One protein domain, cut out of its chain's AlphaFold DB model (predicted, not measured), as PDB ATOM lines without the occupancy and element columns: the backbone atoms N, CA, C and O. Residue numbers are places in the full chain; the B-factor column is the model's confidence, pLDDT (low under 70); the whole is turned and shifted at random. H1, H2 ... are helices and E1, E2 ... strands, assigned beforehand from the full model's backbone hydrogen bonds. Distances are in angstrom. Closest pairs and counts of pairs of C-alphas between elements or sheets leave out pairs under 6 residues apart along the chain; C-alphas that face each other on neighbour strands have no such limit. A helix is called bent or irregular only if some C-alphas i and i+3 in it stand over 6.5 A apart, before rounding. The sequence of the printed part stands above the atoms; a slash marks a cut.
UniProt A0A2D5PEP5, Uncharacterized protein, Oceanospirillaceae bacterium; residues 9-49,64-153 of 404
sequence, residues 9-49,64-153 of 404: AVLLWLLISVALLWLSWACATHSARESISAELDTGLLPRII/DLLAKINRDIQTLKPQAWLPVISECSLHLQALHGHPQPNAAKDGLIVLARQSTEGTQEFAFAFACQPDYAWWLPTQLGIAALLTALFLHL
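This is residues 9 to 49 and 64 to 153 of the 404 residues of an uncharacterized protein of Oceanospirillaceae bacterium (UniProt A0A2D5PEP5). Look for a strongly twisted, three-stranded sheet of E1, E3 and E2, with the long helix H1 over one face and running on past the sheet, where its residues 9 to 21 meet H3. The short helix H2 covers part of the opposite face, by E1, and residues 9 to 21 of H1 together with H3 make one end of a rod. The 131 printed residues hold three named helices and three named strands, in the order H1 H2 E1 E2 E3 H3; the sheet's order is E1, E3, E2, antiparallel throughout, and the class is mixed, helices and strands. The whole is loose, with a radius of gyration of the C-alphas of 19.2 A and spans of 66 by 27 by 22 A.

Begin with the sheet: E1 is residues 85 to 95, 27.1 A long, E2 is residues 108 to 115, 21.7 A, and E3 is residues 118 to 130, 38.2 A. Find C-alpha 9 at (289.656, 314.328, 327.324); from there H1 runs 57.7 A through residues 9 to 49 to C-alpha 49 at (259.114, 312.603, 278.416), with a kink of 35 degrees near residue 40. H1 is only just irregular: C-alphas 42 and 45 are 6.9 A apart. H2 is residues 64 to 74, and H3, residues 132 to 152, ends at (295.896, 304.985, 325.934).

At the inner strand E3, check N 125 and O 91, 2.8 A, across to E1, and N 122 and O 111, 2.8 A, across to E2. E2 and E3 form a hairpin. H1 is on the sheet with residues 25 to 49; the closest C-alphas of H1 and E2 are those of Ser 37 and Ile 109, 7.1 A. H2 is on the opposite face, at a height over the sheet of 6.3 A; its closest C-alpha pair with E1 is Asn 70 and His 91, 6.2 A. H3 only grazes the sheet, with residues 132 to 136. H1 touches H3 with residues 9 to 21 alone, closest at the C-alphas of Ser 17 and Ala 143, 5.3 A, at a steep tilt of 41 degrees, opposite ways. H2 and H3 are apart. In H2 each O i to N i+4 pair is within hydrogen-bond range; H1 has 34 of 37 and H3 16 of 17.

The C-alphas farthest apart are those of Glu 117 and His 152, 66.3 A. Residues 50 to 63 are not printed, and C-alphas 49 and 64 stand 15.9 A apart across the cut. The link E1 to E2, residues 96 to 107, is long; in it, residues 101 to 105 of the model have pLDDT under 70.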
ATOM      1  N   ALA A   9     290.337 315.491 327.893       91.69
ATOM      2  CA  ALA A   9     289.656 314.328 327.324       91.69
ATOM      3  C   ALA A   9     288.251 314.677 326.807       91.69
ATOM      4  O   ALA A   9     287.897 314.293 325.696       91.69
ATOM      5  N   VAL A  10     287.479 315.449 327.580       94.44
ATOM      6  CA  VAL A  10     286.133 315.893 327.183       94.44
ATOM      7  C   VAL A  10     286.192 316.784 325.944       94.44
ATOM      8  O   VAL A  10     285.426 316.579 325.007       94.44
ATOM      9  N   LEU A  11     287.125 317.740 325.902       95.06
ATOM     10  CA  LEU A  11     287.279 318.625 324.748       95.06
ATOM     11  C   LEU A  11     287.678 317.852 323.482       95.06
ATOM     12  O   LEU A  11     287.118 318.102 322.417       95.06
ATOM     13  N   LEU A  12     288.591 316.883 323.600       94.00
ATOM     14  CA  LEU A  12     288.970 316.013 322.484       94.00
ATOM     15  C   LEU A  12     287.776 315.188 321.981       94.00
ATOM     16  O   LEU A  12     287.535 315.143 320.776       94.00
ATOM     17  N   TRP A  13     287.005 314.591 322.891       96.50
ATOM     18  CA  TRP A  13     285.812 313.821 322.537       96.50
ATOM     19  C   TRP A  13     284.760 314.671 321.818       96.50
ATOM     20  O   TRP A  13     284.224 314.238 320.798       96.50
ATOM     21  N   LEU A  14     284.501 315.895 322.295       97.06
ATOM     22  CA  LEU A  14     283.567 316.822 321.651       97.06
ATOM     23  C   LEU A  14     284.025 317.201 320.239       97.06
ATOM     24  O   LEU A  14     283.217 317.167 319.311       97.06
ATOM     25  N   LEU A  15     285.312 317.506 320.054       96.75
ATOM     26  CA  LEU A  15     285.866 317.830 318.736       96.75
ATOM     27  C   LEU A  15     285.730 316.661 317.755       96.75
ATOM     28  O   LEU A  15     285.270 316.858 316.630       96.75
ATOM     29  N   ILE A  16     286.081 315.444 318.186       96.69
ATOM     30  CA  ILE A  16     285.940 314.235 317.360       96.69
ATOM     31  C   ILE A  16     284.462 313.979 317.042       96.69
ATOM     32  O   ILE A  16     284.130 313.677 315.898       96.69
ATOM     33  N   SER A  17     283.568 314.150 318.018       97.62
ATOM     34  CA  SER A  17     282.125 313.958 317.841       97.62
ATOM     35  C   SER A  17     281.547 314.913 316.798       97.62
ATOM     36  O   SER A  17     280.863 314.471 315.880       97.62
ATOM     37  N   VAL A  18     281.857 316.211 316.894       97.62
ATOM     38  CA  VAL A  18     281.395 317.219 315.925       97.62
ATOM     39  C   VAL A  18     281.927 316.914 314.525       97.62
ATOM     40  O   VAL A  18     281.165 316.962 313.562       97.62
ATOM     41  N   ALA A  19     283.209 316.553 314.411       97.50
ATOM     42  CA  ALA A  19     283.817 316.211 313.128       97.50
ATOM     43  C   ALA A  19     283.167 314.970 312.490       97.50
ATOM     44  O   ALA A  19     282.849 314.993 311.303       97.50
ATOM     45  N   LEU A  20     282.924 313.911 313.271       96.62
ATOM     46  CA  LEU A  20     282.280 312.684 312.792       96.62
ATOM     47  C   LEU A  20     280.817 312.907 312.403       96.62
ATOM     48  O   LEU A  20     280.387 312.422 311.356       96.62
ATOM     49  N   LEU A  21     280.059 313.669 313.196       96.75
ATOM     50  CA  LEU A  21     278.683 314.040 312.858       96.75
ATOM     51  C   LEU A  21     278.647 314.825 311.544       96.75
ATOM     52  O   LEU A  21     277.941 314.441 310.616       96.75
ATOM     53  N   TRP A  22     279.463 315.870 311.417       96.75
ATOM     54  CA  TRP A  22     279.506 316.667 310.193       96.75
ATOM     55  C   TRP A  22     279.909 315.836 308.968       96.75
ATOM     56  O   TRP A  22     279.230 315.890 307.943       96.75
ATOM     57  N   LEU A  23     280.966 315.025 309.084       96.69
ATOM     58  CA  LEU A  23     281.468 314.210 307.977       96.69
ATOM     59  C   LEU A  23     280.454 313.141 307.552       96.69
ATOM     60  O   LEU A  23     280.193 312.986 306.362       96.69
ATOM     61  N   SER A  24     279.849 312.431 308.508       95.69
ATOM     62  CA  SER A  24     278.842 311.403 308.210       95.69
ATOM     63  C   SER A  24     277.583 311.997 307.573       95.69
ATOM     64  O   SER A  24     277.073 311.418 306.614       95.69
ATOM     65  N   TRP A  25     277.127 313.171 308.025       95.19
ATOM     66  CA  TRP A  25     276.015 313.894 307.398       95.19
ATOM     67  C   TRP A  25     276.345 314.357 305.976       95.19
ATOM     68  O   TRP A  25     275.561 314.128 305.052       95.19
ATOM     69  N   ALA A  26     277.515 314.967 305.775       94.38
ATOM     70  CA  ALA A  26     277.968 315.427 304.464       94.38
ATOM     71  C   ALA A  26     278.103 314.264 303.467       94.38
ATOM     72  O   ALA A  26     277.598 314.345 302.348       94.38
ATOM     73  N   CYS A  27     278.722 313.153 303.878       95.19
ATOM     74  CA  CYS A  27     278.839 311.958 303.044       95.19
ATOM     75  C   CYS A  27     277.470 311.335 302.731       95.19
ATOM     76  O   CYS A  27     277.216 310.989 301.577       95.19
ATOM     77  N   ALA A  28     276.578 311.211 303.720       93.31
ATOM     78  CA  ALA A  28     275.258 310.616 303.516       93.31
ATOM     79  C   ALA A  28     274.385 311.456 302.573       93.31
ATOM     80  O   ALA A  28     273.777 310.910 301.655       93.31
ATOM     81  N   THR A  29     274.361 312.779 302.751       91.69
ATOM     82  CA  THR A  29     273.590 313.697 301.891       91.69
ATOM     83  C   THR A  29     274.144 313.771 300.474       91.69
ATOM     84  O   THR A  29     273.367 313.783 299.520       91.69
ATOM     85  N   HIS A  30     275.470 313.767 300.310       92.69
ATOM     86  CA  HIS A  30     276.099 313.713 298.993       92.69
ATOM     87  C   HIS A  30     275.765 312.403 298.264       92.69
ATOM     88  O   HIS A  30     275.276 312.445 297.137       92.69
ATOM     89  N   SER A  31     275.919 311.260 298.939       94.00
ATOM     90  CA  SER A  31     275.572 309.940 298.396       94.00
ATOM     91  C   SER A  31     274.084 309.830 298.040       94.00
ATOM     92  O   SER A  31     273.747 309.351 296.958       94.00
ATOM     93  N   ALA A  32     273.186 310.325 298.899       91.12
ATOM     94  CA  ALA A  32     271.751 310.335 298.625       91.12
ATOM     95  C   ALA A  32     271.402 311.224 297.419       91.12
ATOM     96  O   ALA A  32     270.575 310.840 296.592       91.12
ATOM     97  N   ARG A  33     272.062 312.383 297.282       91.38
ATOM     98  CA  ARG A  33     271.891 313.282 296.133       91.38
ATOM     99  C   ARG A  33     272.324 312.623 294.828       91.38
ATOM    100  O   ARG A  33     271.602 312.735 293.843       91.38
ATOM    101  N   GLU A  34     273.469 311.945 294.811       91.38
ATOM    102  CA  GLU A  34     273.939 311.219 293.625       91.38
ATOM    103  C   GLU A  34     272.994 310.072 293.251       91.38
ATOM    104  O   GLU A  34     272.609 309.957 292.089       91.38
ATOM    105  N   SER A  35     272.551 309.282 294.238       91.62
ATOM    106  CA  SER A  35     271.593 308.189 294.028       91.62
ATOM    107  C   SER A  35     270.270 308.694 293.441       91.62
ATOM    108  O   SER A  35     269.798 308.157 292.440       91.62
ATOM    109  N   ILE A  36     269.703 309.768 294.000       90.06
ATOM    110  CA  ILE A  36     268.469 310.372 293.482       90.06
ATOM    111  C   ILE A  36     268.688 310.983 292.102       90.06
ATOM    112  O   ILE A  36     267.849 310.803 291.226       90.06
ATOM    113  N   SER A  37     269.799 311.688 291.882       91.19
ATOM    114  CA  SER A  37     270.114 312.266 290.574       91.19
ATOM    115  C   SER A  37     270.178 311.187 289.491       91.19
ATOM    116  O   SER A  37     269.639 311.385 288.403       91.19
ATOM    117  N   ALA A  38     270.797 310.042 289.793       90.62
ATOM    118  CA  ALA A  38     270.872 308.908 288.881       90.62
ATOM    119  C   ALA A  38     269.492 308.280 288.619       90.62
ATOM    120  O   ALA A  38     269.152 308.010 287.467       90.62
ATOM    121  N   GLU A  39     268.670 308.091 289.653       90.19
ATOM    122  CA  GLU A  39     267.321 307.513 289.525       90.19
ATOM    123  C   GLU A  39     266.355 308.447 288.770       90.19
ATOM    124  O   GLU A  39     265.555 308.005 287.941       90.19
ATOM    125  N   LEU A  40     266.458 309.762 288.992       88.81
ATOM    126  CA  LEU A  40     265.697 310.764 288.243       88.81
ATOM    127  C   LEU A  40     266.060 310.739 286.758       88.81
ATOM    128  O   LEU A  40     265.161 310.741 285.914       88.81
ATOM    129  N   ASP A  41     267.353 310.702 286.435       88.69
ATOM    130  CA  ASP A  41     267.823 310.745 285.049       88.69
ATOM    131  C   ASP A  41     267.526 309.452 284.273       88.69
ATOM    132  O   ASP A  41     267.099 309.489 283.110       88.69
ATOM    133  N   THR A  42     267.692 308.300 284.924       88.19
ATOM    134  CA  THR A  42     267.525 306.986 284.285       88.19
ATOM    135  C   THR A  42     266.087 306.468 284.322       88.19
ATOM    136  O   THR A  42     265.654 305.819 283.368       88.19
ATOM    137  N   GLY A  43     265.327 306.762 285.379       85.81
ATOM    138  CA  GLY A  43     263.997 306.197 285.608       85.81
ATOM    139  C   GLY A  43     262.855 307.165 285.312       85.81
ATOM    140  O   GLY A  43     262.002 306.898 284.459       85.81
ATOM    141  N   LEU A  44     262.812 308.287 286.035       83.19
ATOM    142  CA  LEU A  44     261.636 309.163 286.085       83.19
ATOM    143  C   LEU A  44     261.537 310.096 284.866       83.19
ATOM    144  O   LEU A  44     260.483 310.162 284.227       83.19
ATOM    145  N   LEU A  45     262.630 310.771 284.495       83.00
ATOM    146  CA  LEU A  45     262.640 311.727 283.381       83.00
ATOM    147  C   LEU A  45     262.283 311.087 282.027       83.00
ATOM    148  O   LEU A  45     261.419 311.639 281.340       83.00
ATOM    149  N   PRO A  46     262.828 309.916 281.631       82.75
ATOM    150  CA  PRO A  46     262.424 309.260 280.387       82.75
ATOM    151  C   PRO A  46     260.935 308.913 280.355       82.75
ATOM    152  O   PRO A  46     260.304 309.042 279.311       82.75
ATOM    153  N   ARG A  47     260.354 308.506 281.494       82.69
ATOM    154  CA  ARG A  47     258.921 308.184 281.595       82.69
ATOM    155  C   ARG A  47     258.050 309.426 281.473       82.69
ATOM    156  O   ARG A  47     257.028 309.359 280.799       82.69
ATOM    157  N   ILE A  48     258.452 310.546 282.072       76.31
ATOM    158  CA  ILE A  48     257.743 311.828 281.933       76.31
ATOM    159  C   ILE A  48     257.775 312.299 280.475       76.31
ATOM    160  O   ILE A  48     256.734 312.677 279.936       76.31
ATOM    161  N   ILE A  49     258.940 312.215 279.824       74.81
ATOM    162  CA  ILE A  49     259.114 312.603 278.416       74.81
ATOM    163  C   ILE A  49     258.316 311.672 277.487       74.81
ATOM    164  O   ILE A  49     257.636 312.145 276.580       74.81
ATOM    165  N   ASP A  64     247.506 318.923 287.981       75.12
ATOM    166  CA  ASP A  64     247.431 317.463 288.010       75.12
ATOM    167  C   ASP A  64     248.740 316.782 287.574       75.12
ATOM    168  O   ASP A  64     249.130 315.758 288.149       75.12
ATOM    169  N   LEU A  65     249.462 317.337 286.589       73.56
ATOM    170  CA  LEU A  65     250.762 316.806 286.162       73.56
ATOM    171  C   LEU A  65     251.818 317.050 287.235       73.56
ATOM    172  O   LEU A  65     252.575 316.137 287.560       73.56
ATOM    173  N   LEU A  66     251.860 318.261 287.789       75.31
ATOM    174  CA  LEU A  66     252.790 318.606 288.863       75.31
ATOM    175  C   LEU A  66     252.506 317.766 290.112       75.31
ATOM    176  O   LEU A  66     253.440 317.244 290.721       75.31
ATOM    177  N   ALA A  67     251.232 317.545 290.453       78.94
ATOM    178  CA  ALA A  67     250.828 316.662 291.543       78.94
ATOM    179  C   ALA A  67     251.214 315.198 291.282       78.94
ATOM    180  O   ALA A  67     251.649 314.513 292.210       78.94
ATOM    181  N   LYS A  68     251.099 314.714 290.038       81.75
ATOM    182  CA  LYS A  68     251.522 313.356 289.665       81.75
ATOM    183  C   LYS A  68     253.040 313.193 289.712       81.75
ATOM    184  O   LYS A  68     253.508 312.235 290.312       81.75
ATOM    185  N   ILE A  69     253.797 314.142 289.155       79.12
ATOM    186  CA  ILE A  69     255.266 314.144 289.201       79.12
ATOM    187  C   ILE A  69     255.738 314.192 290.655       79.12
ATOM    188  O   ILE A  69     256.547 313.361 291.052       79.12
ATOM    189  N   ASN A  70     255.186 315.094 291.472       82.00
ATOM    190  CA  ASN A  70     255.505 315.147 292.897       82.00
ATOM    191  C   ASN A  70     255.128 313.838 293.606       82.00
ATOM    192  O   ASN A  70     255.900 313.366 294.429       82.00
ATOM    193  N   ARG A  71     253.997 313.198 293.279       83.56
ATOM    194  CA  ARG A  71     253.618 311.904 293.870       83.56
ATOM    195  C   ARG A  71     254.589 310.786 293.493       83.56
ATOM    196  O   ARG A  71     255.018 310.055 294.378       83.56
ATOM    197  N   ASP A  72     254.945 310.674 292.215       81.38
ATOM    198  CA  ASP A  72     255.882 309.659 291.723       81.38
ATOM    199  C   ASP A  72     257.272 309.866 292.345       81.38
ATOM    200  O   ASP A  72     257.909 308.914 292.789       81.38
ATOM    201  N   ILE A  73     257.694 311.123 292.487       81.44
ATOM    202  CA  ILE A  73     258.935 311.508 293.157       81.44
ATOM    203  C   ILE A  73     258.962 311.083 294.633       81.44
ATOM    204  O   ILE A  73     259.982 310.583 295.100       81.44
ATOM    205  N   GLN A  74     257.856 311.234 295.366       82.25
ATOM    206  CA  GLN A  74     257.787 310.856 296.786       82.25
ATOM    207  C   GLN A  74     257.861 309.334 297.000       82.25
ATOM    208  O   GLN A  74     258.082 308.879 298.119       82.25
ATOM    209  N   THR A  75     257.706 308.525 295.942       83.25
ATOM    210  CA  THR A  75     257.911 307.068 296.026       83.25
ATOM    211  C   THR A  75     259.376 306.648 295.923       83.25
ATOM    212  O   THR A  75     259.701 305.497 296.232       83.25
ATOM    213  N   LEU A  76     260.270 307.560 295.525       81.06
ATOM    214  CA  LEU A  76     261.696 307.278 295.416       81.06
ATOM    215  C   LEU A  76     262.307 307.158 296.814       81.06
ATOM    216  O   LEU A  76     262.346 308.117 297.580       81.06
ATOM    217  N   LYS A  77     262.811 305.966 297.142       81.38
ATOM    218  CA  LYS A  77     263.562 305.730 298.378       81.38
ATOM    219  C   LYS A  77     265.053 305.925 298.095       81.38
ATOM    220  O   LYS A  77     265.627 305.073 297.415       81.38
ATOM    221  N   PRO A  78     265.690 307.004 298.581       78.56
ATOM    222  CA  PRO A  78     267.126 307.176 298.409       78.56
ATOM    223  C   PRO A  78     267.881 306.026 299.069       78.56
ATOM    224  O   PRO A  78     267.621 305.678 300.221       78.56
ATOM    225  N   GLN A  79     268.850 305.463 298.351       83.19
ATOM    226  CA  GLN A  79     269.814 304.539 298.932       83.19
ATOM    227  C   GLN A  79     271.046 305.341 299.341       83.19
ATOM    228  O   GLN A  79     271.907 305.650 298.521       83.19
ATOM    229  N   ALA A  80     271.115 305.722 300.615       82.06
ATOM    230  CA  ALA A  80     272.341 306.262 301.186       82.06
ATOM    231  C   ALA A  80     273.259 305.108 301.602       82.06
ATOM    232  O   ALA A  80     272.803 304.107 302.157       82.06
ATOM    233  N   TRP A  81     274.566 305.256 301.377       83.12
ATOM    234  CA  TRP A  81     275.543 304.244 301.798       83.12
ATOM    235  C   TRP A  81     275.600 304.061 303.325       83.12
ATOM    236  O   TRP A  81     275.927 302.984 303.820       83.12
ATOM    237  N   LEU A  82     275.256 305.110 304.077       85.50
ATOM    238  CA  LEU A  82     275.206 305.101 305.535       85.50
ATOM    239  C   LEU A  82     273.753 305.239 306.019       85.50
ATOM    240  O   LEU A  82     273.032 306.085 305.484       85.50
ATOM    241  N   PRO A  83     273.333 304.503 307.070       87.25
ATOM    242  CA  PRO A  83     271.999 304.602 307.670       87.25
ATOM    243  C   PRO A  83     271.877 305.861 308.551       87.25
ATOM    244  O   PRO A  83     271.590 305.794 309.741       87.25
ATOM    245  N   VAL A  84     272.203 307.020 307.979       91.25
ATOM    246  CA  VAL A  84     272.170 308.333 308.644       91.25
ATOM    247  C   VAL A  84     270.871 309.068 308.327       91.25
ATOM    248  O   VAL A  84     270.436 309.911 309.102       91.25
ATOM    249  N   ILE A  85     270.262 308.764 307.186       90.94
ATOM    250  CA  ILE A  85     269.086 309.447 306.653       90.94
ATOM    251  C   ILE A  85     267.871 308.542 306.857       90.94
ATOM    252  O   ILE A  85     267.897 307.392 306.418       90.94
ATOM    253  N   SER A  86     266.819 309.059 307.498       89.06
ATOM    254  CA  SER A  86     265.543 308.347 307.659       89.06
ATOM    255  C   SER A  86     264.662 308.514 306.424       89.06
ATOM    256  O   SER A  86     264.195 307.540 305.837       89.06
ATOM    257  N   GLU A  87     264.460 309.765 306.019       89.00
ATOM    258  CA  GLU A  87     263.558 310.160 304.944       89.00
ATOM    259  C   GLU A  87     264.185 311.307 304.150       89.00
ATOM    260  O   GLU A  87     264.835 312.190 304.716       89.00
ATOM    261  N   CYS A  88     263.966 311.322 302.835       88.25
ATOM    262  CA  CYS A  88     264.201 312.518 302.040       88.25
ATOM    263  C   CYS A  88     262.945 312.882 301.268       88.25
ATOM    264  O   CYS A  88     262.306 312.033 300.653       88.25
ATOM    265  N   SER A  89     262.642 314.170 301.270       88.38
ATOM    266  CA  SER A  89     261.609 314.770 300.446       88.38
ATOM    267  C   SER A  89     262.259 315.414 299.229       88.38
ATOM    268  O   SER A  89     263.222 316.178 299.359       88.38
ATOM    269  N   LEU A  90     261.700 315.139 298.055       88.06
ATOM    270  CA  LEU A  90     262.072 315.797 296.814       88.06
ATOM    271  C   LEU A  90     260.843 316.526 296.257       88.06
ATOM    272  O   LEU A  90     259.751 315.961 296.173       88.06
ATOM    273  N   HIS A  91     261.016 317.796 295.900       87.19
ATOM    274  CA  HIS A  91     259.951 318.645 295.369       87.19
ATOM    275  C   HIS A  91     260.411 319.316 294.080       87.19
ATOM    276  O   HIS A  91     261.517 319.853 294.021       87.19
ATOM    277  N   LEU A  92     259.570 319.318 293.046       85.75
ATOM    278  CA  LEU A  92     259.869 320.066 291.827       85.75
ATOM    279  C   LEU A  92     259.781 321.576 292.112       85.75
ATOM    280  O   LEU A  92     258.719 322.092 292.454       85.75
ATOM    281  N   GLN A  93     260.907 322.273 291.972       85.50
ATOM    282  CA  GLN A  93     261.056 323.704 292.245       85.50
ATOM    283  C   GLN A  93     260.936 324.552 290.981       85.50
ATOM    284  O   GLN A  93     260.371 325.641 291.040       85.50
ATOM    285  N   ALA A  94     261.453 324.081 289.848       82.19
ATOM    286  CA  ALA A  94     261.290 324.770 288.575       82.19
ATOM    287  C   ALA A  94     261.199 323.782 287.413       82.19
ATOM    288  O   ALA A  94     261.892 322.761 287.389       82.19
ATOM    289  N   LEU A  95     260.363 324.131 286.439       81.00
ATOM    290  CA  LEU A  95     260.246 323.446 285.157       81.00
ATOM    291  C   LEU A  95     260.500 324.482 284.058       81.00
ATOM    292  O   LEU A  95     259.829 325.510 284.026       81.00
ATOM    293  N   HIS A  96     261.491 324.243 283.198       77.44
ATOM    294  CA  HIS A  96     261.882 325.168 282.121       77.44
ATOM    295  C   HIS A  96     262.244 326.583 282.604       77.44
ATOM    296  O   HIS A  96     261.908 327.574 281.965       77.44
ATOM    297  N   GLY A  97     262.908 326.691 283.757       72.06
ATOM    298  CA  GLY A  97     263.336 327.982 284.306       72.06
ATOM    299  C   GLY A  97     262.220 328.820 284.943       72.06
ATOM    300  O   GLY A  97     262.512 329.889 285.473       72.06
ATOM    301  N   HIS A  98     260.973 328.335 284.964       77.69
ATOM    302  CA  HIS A  98     259.877 328.973 285.693       77.69
ATOM    303  C   HIS A  98     259.842 328.460 287.144       77.69
ATOM    304  O   HIS A  98     259.524 327.285 287.363       77.69
ATOM    305  N   PRO A  99     260.194 329.292 288.144       76.94
ATOM    306  CA  PRO A  99     260.164 328.890 289.545       76.94
ATOM    307  C   PRO A  99     258.722 328.748 290.043       76.94
ATOM    308  O   PRO A  99     257.868 329.589 289.769       76.94
ATOM    309  N   GLN A 100     258.467 327.704 290.825       75.62
ATOM    310  CA  GLN A 100     257.202 327.502 291.524       75.62
ATOM    311  C   GLN A 100     257.102 328.433 292.749       75.62
ATOM    312  O   GLN A 100     258.102 328.652 293.448       75.62
ATOM    313  N   PRO A 101     255.910 328.977 293.055       61.88
ATOM    314  CA  PRO A 101     255.689 329.718 294.293       61.88
ATOM    315  C   PRO A 101     255.907 328.791 295.503       61.88
ATOM    316  O   PRO A 101     255.416 327.668 295.523       61.88
ATOM    317  N   ASN A 102     256.638 329.270 296.517       67.31
ATOM    318  CA  ASN A 102     257.033 328.551 297.748       67.31
ATOM    319  C   ASN A 102     258.183 327.539 297.634       67.31
ATOM    320  O   ASN A 102     258.326 326.665 298.489       67.31
ATOM    321  N   ALA A 103     259.048 327.662 296.631       63.41
ATOM    322  CA  ALA A 103     260.177 326.753 296.532       63.41
ATOM    323  C   ALA A 103     261.237 326.982 297.636       63.41
ATOM    324  O   ALA A 103     261.788 328.078 297.780       63.41
ATOM    325  N   ALA A 104     261.534 325.929 298.402       65.88
ATOM    326  CA  ALA A 104     262.602 325.918 299.399       65.88
ATOM    327  C   ALA A 104     263.982 326.076 298.730       65.88
ATOM    328  O   ALA A 104     264.177 325.673 297.585       65.88
ATOM    329  N   LYS A 105     264.944 326.693 299.428       64.50
ATOM    330  CA  LYS A 105     266.299 326.955 298.896       64.50
ATOM    331  C   LYS A 105     267.323 325.865 299.218       64.50
ATOM    332  O   LYS A 105     268.466 325.969 298.777       64.50
ATOM    333  N   ASP A 106     266.935 324.841 299.964       70.62
ATOM    334  CA  ASP A 106     267.880 323.848 300.457       70.62
ATOM    335  C   ASP A 106     268.021 322.689 299.468       70.62
ATOM    336  O   ASP A 106     267.039 322.067 299.068       70.62
ATOM    337  N   GLY A 107     269.271 322.442 299.056       77.19
ATOM    338  CA  GLY A 107     269.668 321.319 298.206       77.19
ATOM    339  C   GLY A 107     269.043 321.335 296.810       77.19
ATOM    340  O   GLY A 107     268.071 320.637 296.560       77.19
ATOM    341  N   LEU A 108     269.620 322.076 295.861       86.75
ATOM    342  CA  LEU A 108     269.117 322.102 294.483       86.75
ATOM    343  C   LEU A 108     269.745 320.995 293.624       86.75
ATOM    344  O   LEU A 108     270.968 320.932 293.475       86.75
ATOM    345  N   ILE A 109     268.928 320.156 292.997       86.00
ATOM    346  CA  ILE A 109     269.348 319.236 291.935       86.00
ATOM    347  C   ILE A 109     268.830 319.799 290.615       86.00
ATOM    348  O   ILE A 109     267.622 319.860 290.405       86.00
ATOM    349  N   VAL A 110     269.740 320.228 289.737       87.62
ATOM    350  CA  VAL A 110     269.398 320.720 288.397       87.62
ATOM    351  C   VAL A 110     269.779 319.656 287.384       87.62
ATOM    352  O   VAL A 110     270.939 319.252 287.318       87.62
ATOM    353  N   LEU A 111     268.801 319.206 286.606       88.12
ATOM    354  CA  LEU A 111     268.982 318.253 285.519       88.12
ATOM    355  C   LEU A 111     268.585 318.930 284.212       88.12
ATOM    356  O   LEU A 111     267.475 319.442 284.088       88.12
ATOM    357  N   ALA A 112     269.489 318.922 283.238       85.69
ATOM    358  CA  ALA A 112     269.246 319.444 281.900       85.69
ATOM    359  C   ALA A 112     269.268 318.286 280.902       85.69
ATOM    360  O   ALA A 112     270.256 317.553 280.825       85.69
ATOM    361  N   ARG A 113     268.195 318.117 280.124       81.88
ATOM    362  CA  ARG A 113     268.107 317.062 279.109       81.88
ATOM    363  C   ARG A 113     267.767 317.642 277.748       81.88
ATOM    364  O   ARG A 113     266.869 318.470 277.623       81.88
ATOM    365  N   GLN A 114     268.473 317.190 276.717       79.31
ATOM    366  CA  GLN A 114     268.150 317.555 275.342       79.31
ATOM    367  C   GLN A 114     266.880 316.824 274.900       79.31
ATOM    368  O   GLN A 114     266.812 315.595 274.947       79.31
ATOM    369  N   SER A 115     265.886 317.595 274.476       76.19
ATOM    370  CA  SER A 115     264.684 317.128 273.792       76.19
ATOM    371  C   SER A 115     264.728 317.583 272.330       76.19
ATOM    372  O   SER A 115     265.519 318.450 271.959       76.19
ATOM    373  N   THR A 116     263.854 317.036 271.486       72.19
ATOM    374  CA  THR A 116     263.704 317.462 270.082       72.19
ATOM    375  C   THR A 116     263.295 318.933 269.938       72.19
ATOM    376  O   THR A 116     263.506 319.514 268.880       72.19
ATOM    377  N   GLU A 117     262.730 319.539 270.989       70.00
ATOM    378  CA  GLU A 117     262.278 320.943 271.031       70.00
ATOM    379  C   GLU A 117     263.259 321.890 271.757       70.00
ATOM    380  O   GLU A 117     262.975 323.078 271.899       70.00
ATOM    381  N   GLY A 118     264.414 321.390 272.214       80.00
ATOM    382  CA  GLY A 118     265.419 322.167 272.949       80.00
ATOM    383  C   GLY A 118     265.818 321.538 274.285       80.00
ATOM    384  O   GLY A 118     265.393 320.437 274.638       80.00
ATOM    385  N   THR A 119     266.668 322.235 275.039       81.75
ATOM    386  CA  THR A 119     267.133 321.774 276.353       81.75
ATOM    387  C   THR A 119     266.062 322.022 277.412       81.75
ATOM    388  O   THR A 119     265.661 323.157 277.655       81.75
ATOM    389  N   GLN A 120     265.595 320.951 278.044       80.75
ATOM    390  CA  GLN A 120     264.635 321.002 279.137       80.75
ATOM    391  C   GLN A 120     265.376 320.946 280.472       80.75
ATOM    392  O   GLN A 120     266.041 319.953 280.768       80.75
ATOM    393  N   GLU A 121     265.250 322.005 281.269       85.88
ATOM    394  CA  GLU A 121     265.808 322.071 282.619       85.88
ATOM    395  C   GLU A 121     264.741 321.777 283.675       85.88
ATOM    396  O   GLU A 121     263.658 322.372 283.681       85.88
ATOM    397  N   PHE A 122     265.078 320.865 284.583       86.44
ATOM    398  CA  PHE A 122     264.293 320.498 285.752       86.44
ATOM    399  C   PHE A 122     265.106 320.839 286.993       86.44
ATOM    400  O   PHE A 122     266.255 320.412 287.118       86.44
ATOM    401  N   ALA A 123     264.515 321.590 287.917       88.75
ATOM    402  CA  ALA A 123     265.136 321.892 289.195       88.75
ATOM    403  C   ALA A 123     264.308 321.279 290.323       88.75
ATOM    404  O   ALA A 123     263.116 321.565 290.448       88.75
ATOM    405  N   PHE A 124     264.945 320.453 291.145       88.94
ATOM    406  CA  PHE A 124     264.326 319.795 292.287       88.94
ATOM    407  C   PHE A 124     264.965 320.287 293.584       88.94
ATOM    408  O   PHE A 124     266.191 320.295 293.703       88.94
ATOM    409  N   ALA A 125     264.138 320.672 294.551       89.31
ATOM    410  CA  ALA A 125     264.559 320.918 295.923       89.31
ATOM    411  C   ALA A 125     264.616 319.586 296.673       89.31
ATOM    412  O   ALA A 125     263.675 318.789 296.611       89.31
ATOM    413  N   PHE A 126     265.720 319.354 297.372       88.44
ATOM    414  CA  PHE A 126     266.042 318.104 298.038       88.44
ATOM    415  C   PHE A 126     266.383 318.367 299.501       88.44
ATOM    416  O   PHE A 126     267.387 319.007 299.816       88.44
ATOM    417  N   ALA A 127     265.564 317.819 300.395       90.56
ATOM    418  CA  ALA A 127     265.786 317.885 301.831       90.56
ATOM    419  C   ALA A 127     265.751 316.476 302.421       90.56
ATOM    420  O   ALA A 127     264.825 315.713 302.155       90.56
ATOM    421  N   CYS A 128     266.747 316.143 303.237       90.75
ATOM    422  CA  CYS A 128     266.770 314.905 304.008       90.75
ATOM    423  C   CYS A 128     266.646 315.204 305.490       90.75
ATOM    424  O   CYS A 128     267.172 316.208 305.977       90.75
ATOM    425  N   GLN A 129     266.001 314.293 306.204       92.44
ATOM    426  CA  GLN A 129     265.960 314.290 307.653       92.44
ATOM    427  C   GLN A 129     266.924 313.221 308.181       92.44
ATOM    428  O   GLN A 129     266.933 312.092 307.680       92.44
ATOM    429  N   PRO A 130     267.782 313.562 309.155       93.44
ATOM    430  CA  PRO A 130     268.633 312.573 309.794       93.44
ATOM    431  C   PRO A 130     267.813 311.652 310.706       93.44
ATOM    432  O   PRO A 130     266.940 312.104 311.450       93.44
ATOM    433  N   ASP A 131     268.162 310.368 310.723       94.19
ATOM    434  CA  ASP A 131     267.690 309.427 311.736       94.19
ATOM    435  C   ASP A 131     268.489 309.625 313.032       94.19
ATOM    436  O   ASP A 131     269.493 308.955 313.292       94.19
ATOM    437  N   TYR A 132     268.060 310.581 313.860       94.12
ATOM    438  CA  TYR A 132     268.740 310.894 315.119       94.12
ATOM    439  C   TYR A 132     268.850 309.692 316.072       94.12
ATOM    440  O   TYR A 132     269.781 309.668 316.882       94.12
ATOM    441  N   ALA A 133     267.943 308.709 315.984       94.12
ATOM    442  CA  ALA A 133     267.909 307.567 316.895       94.12
ATOM    443  C   ALA A 133     269.114 306.640 316.701       94.12
ATOM    444  O   ALA A 133     269.643 306.116 317.680       94.12
ATOM    445  N   TRP A 134     269.587 306.487 315.463       91.00
ATOM    446  CA  TRP A 134     270.753 305.659 315.144       91.00
ATOM    447  C   TRP A 134     272.014 306.475 314.882       91.00
ATOM    448  O   TRP A 134     273.116 306.077 315.276       91.00
ATOM    449  N   TRP A 135     271.876 307.638 314.257       93.94
ATOM    450  CA  TRP A 135     273.018 308.444 313.848       93.94
ATOM    451  C   TRP A 135     273.807 309.002 315.038       93.94
ATOM    452  O   TRP A 135     275.017 308.798 315.123       93.94
ATOM    453  N   LEU A 136     273.142 309.650 315.999       95.69
ATOM    454  CA  LEU A 136     273.825 310.238 317.155       95.69
ATOM    455  C   LEU A 136     274.582 309.199 318.003       95.69
ATOM    456  O   LEU A 136     275.784 309.386 318.209       95.69
ATOM    457  N   PRO A 137     273.965 308.101 318.491       96.06
ATOM    458  CA  PRO A 137     274.671 307.172 319.371       96.06
ATOM    459  C   PRO A 137     275.824 306.447 318.672       96.06
ATOM    460  O   PRO A 137     276.847 306.199 319.308       96.06
ATOM    461  N   THR A 138     275.709 306.146 317.374       95.19
ATOM    462  CA  THR A 138     276.798 305.492 316.631       95.19
ATOM    463  C   THR A 138     278.012 306.408 316.492       95.19
ATOM    464  O   THR A 138     279.124 305.989 316.820       95.19
ATOM    465  N   GLN A 139     277.820 307.672 316.100       95.81
ATOM    466  CA  GLN A 139     278.932 308.621 315.968       95.81
ATOM    467  C   GLN A 139     279.551 308.976 317.326       95.81
ATOM    468  O   GLN A 139     280.776 309.000 317.451       95.81
ATOM    469  N   LEU A 140     278.731 309.184 318.363       96.50
ATOM    470  CA  LEU A 140     279.226 309.446 319.721       96.50
ATOM    471  C   LEU A 140     279.974 308.239 320.307       96.50
ATOM    472  O   LEU A 140     280.991 308.421 320.984       96.50
ATOM    473  N   GLY A 141     279.516 307.017 320.018       96.31
ATOM    474  CA  GLY A 141     280.185 305.775 320.410       96.31
ATOM    475  C   GLY A 141     281.553 305.609 319.745       96.31
ATOM    476  O   GLY A 141     282.541 305.338 320.431       96.31
ATOM    477  N   ILE A 142     281.644 305.850 318.431       96.25
ATOM    478  CA  ILE A 142     282.924 305.846 317.700       96.25
ATOM    479  C   ILE A 142     283.853 306.937 318.246       96.25
ATOM    480  O   ILE A 142     285.030 306.672 318.503       96.25
ATOM    481  N   ALA A 143     283.336 308.146 318.488       97.00
ATOM    482  CA  ALA A 143     284.117 309.238 319.063       97.00
ATOM    483  C   ALA A 143     284.685 308.879 320.444       97.00
ATOM    484  O   ALA A 143     285.845 309.185 320.735       97.00
ATOM    485  N   ALA A 144     283.897 308.212 321.293       96.06
ATOM    486  CA  ALA A 144     284.344 307.750 322.606       96.06
ATOM    487  C   ALA A 144     285.465 306.704 322.488       96.06
ATOM    488  O   ALA A 144     286.484 306.822 323.171       96.06
ATOM    489  N   LEU A 145     285.325 305.738 321.573       96.62
ATOM    490  CA  LEU A 145     286.344 304.723 321.275       96.62
ATOM    491  C   LEU A 145     287.662 305.340 320.792       96.62
ATOM    492  O   LEU A 145     288.726 305.017 321.320       96.62
ATOM    493  N   LEU A 146     287.597 306.267 319.833       95.62
ATOM    494  CA  LEU A 146     288.778 306.978 319.336       95.62
ATOM    495  C   LEU A 146     289.439 307.800 320.444       95.62
ATOM    496  O   LEU A 146     290.660 307.773 320.586       95.62
ATOM    497  N   THR A 147     288.647 308.484 321.270       94.25
ATOM    498  CA  THR A 147     289.172 309.247 322.410       94.25
ATOM    499  C   THR A 147     289.883 308.328 323.404       94.25
ATOM    500  O   THR A 147     290.996 308.636 323.826       94.25
ATOM    501  N   ALA A 148     289.294 307.176 323.742       92.81
ATOM    502  CA  ALA A 148     289.928 306.188 324.613       92.81
ATOM    503  C   ALA A 148     291.258 305.689 324.024       92.81
ATOM    504  O   ALA A 148     292.267 305.664 324.729       92.81
ATOM    505  N   LEU A 149     291.295 305.385 322.722       93.31
ATOM    506  CA  LEU A 149     292.519 304.984 322.027       93.31
ATOM    507  C   LEU A 149     293.609 306.067 322.121       93.31
ATOM    508  O   LEU A 149     294.745 305.764 322.483       93.31
ATOM    509  N   PHE A 150     293.263 307.336 321.874       89.88
ATOM    510  CA  PHE A 150     294.192 308.467 322.001       89.88
ATOM    511  C   PHE A 150     294.705 308.680 323.428       89.88
ATOM    512  O   PHE A 150     295.853 309.088 323.607       89.88
ATOM    513  N   LEU A 151     293.889 308.397 324.445       87.50
ATOM    514  CA  LEU A 151     294.300 308.496 325.847       87.50
ATOM    515  C   LEU A 151     295.210 307.338 326.284       87.50
ATOM    516  O   LEU A 151     296.038 307.534 327.176       87.50
ATOM    517  N   HIS A 152     295.070 306.164 325.664       86.19
ATOM    518  CA  HIS A 152     295.896 304.985 325.934       86.19
ATOM    519  C   HIS A 152     297.178 304.914 325.094       86.19
ATOM    520  O   HIS A 152     298.107 304.198 325.469       86.19
ATOM    521  N   LEU A 153     297.267 305.666 323.994       83.12
ATOM    522  CA  LEU A 153     298.492 305.778 323.207       83.12
ATOM    523  C   LEU A 153     299.626 306.393 324.056       83.12
ATOM    524  O   LEU A 153     299.428 307.429 324.704       83.12
TER     525      LEU A 153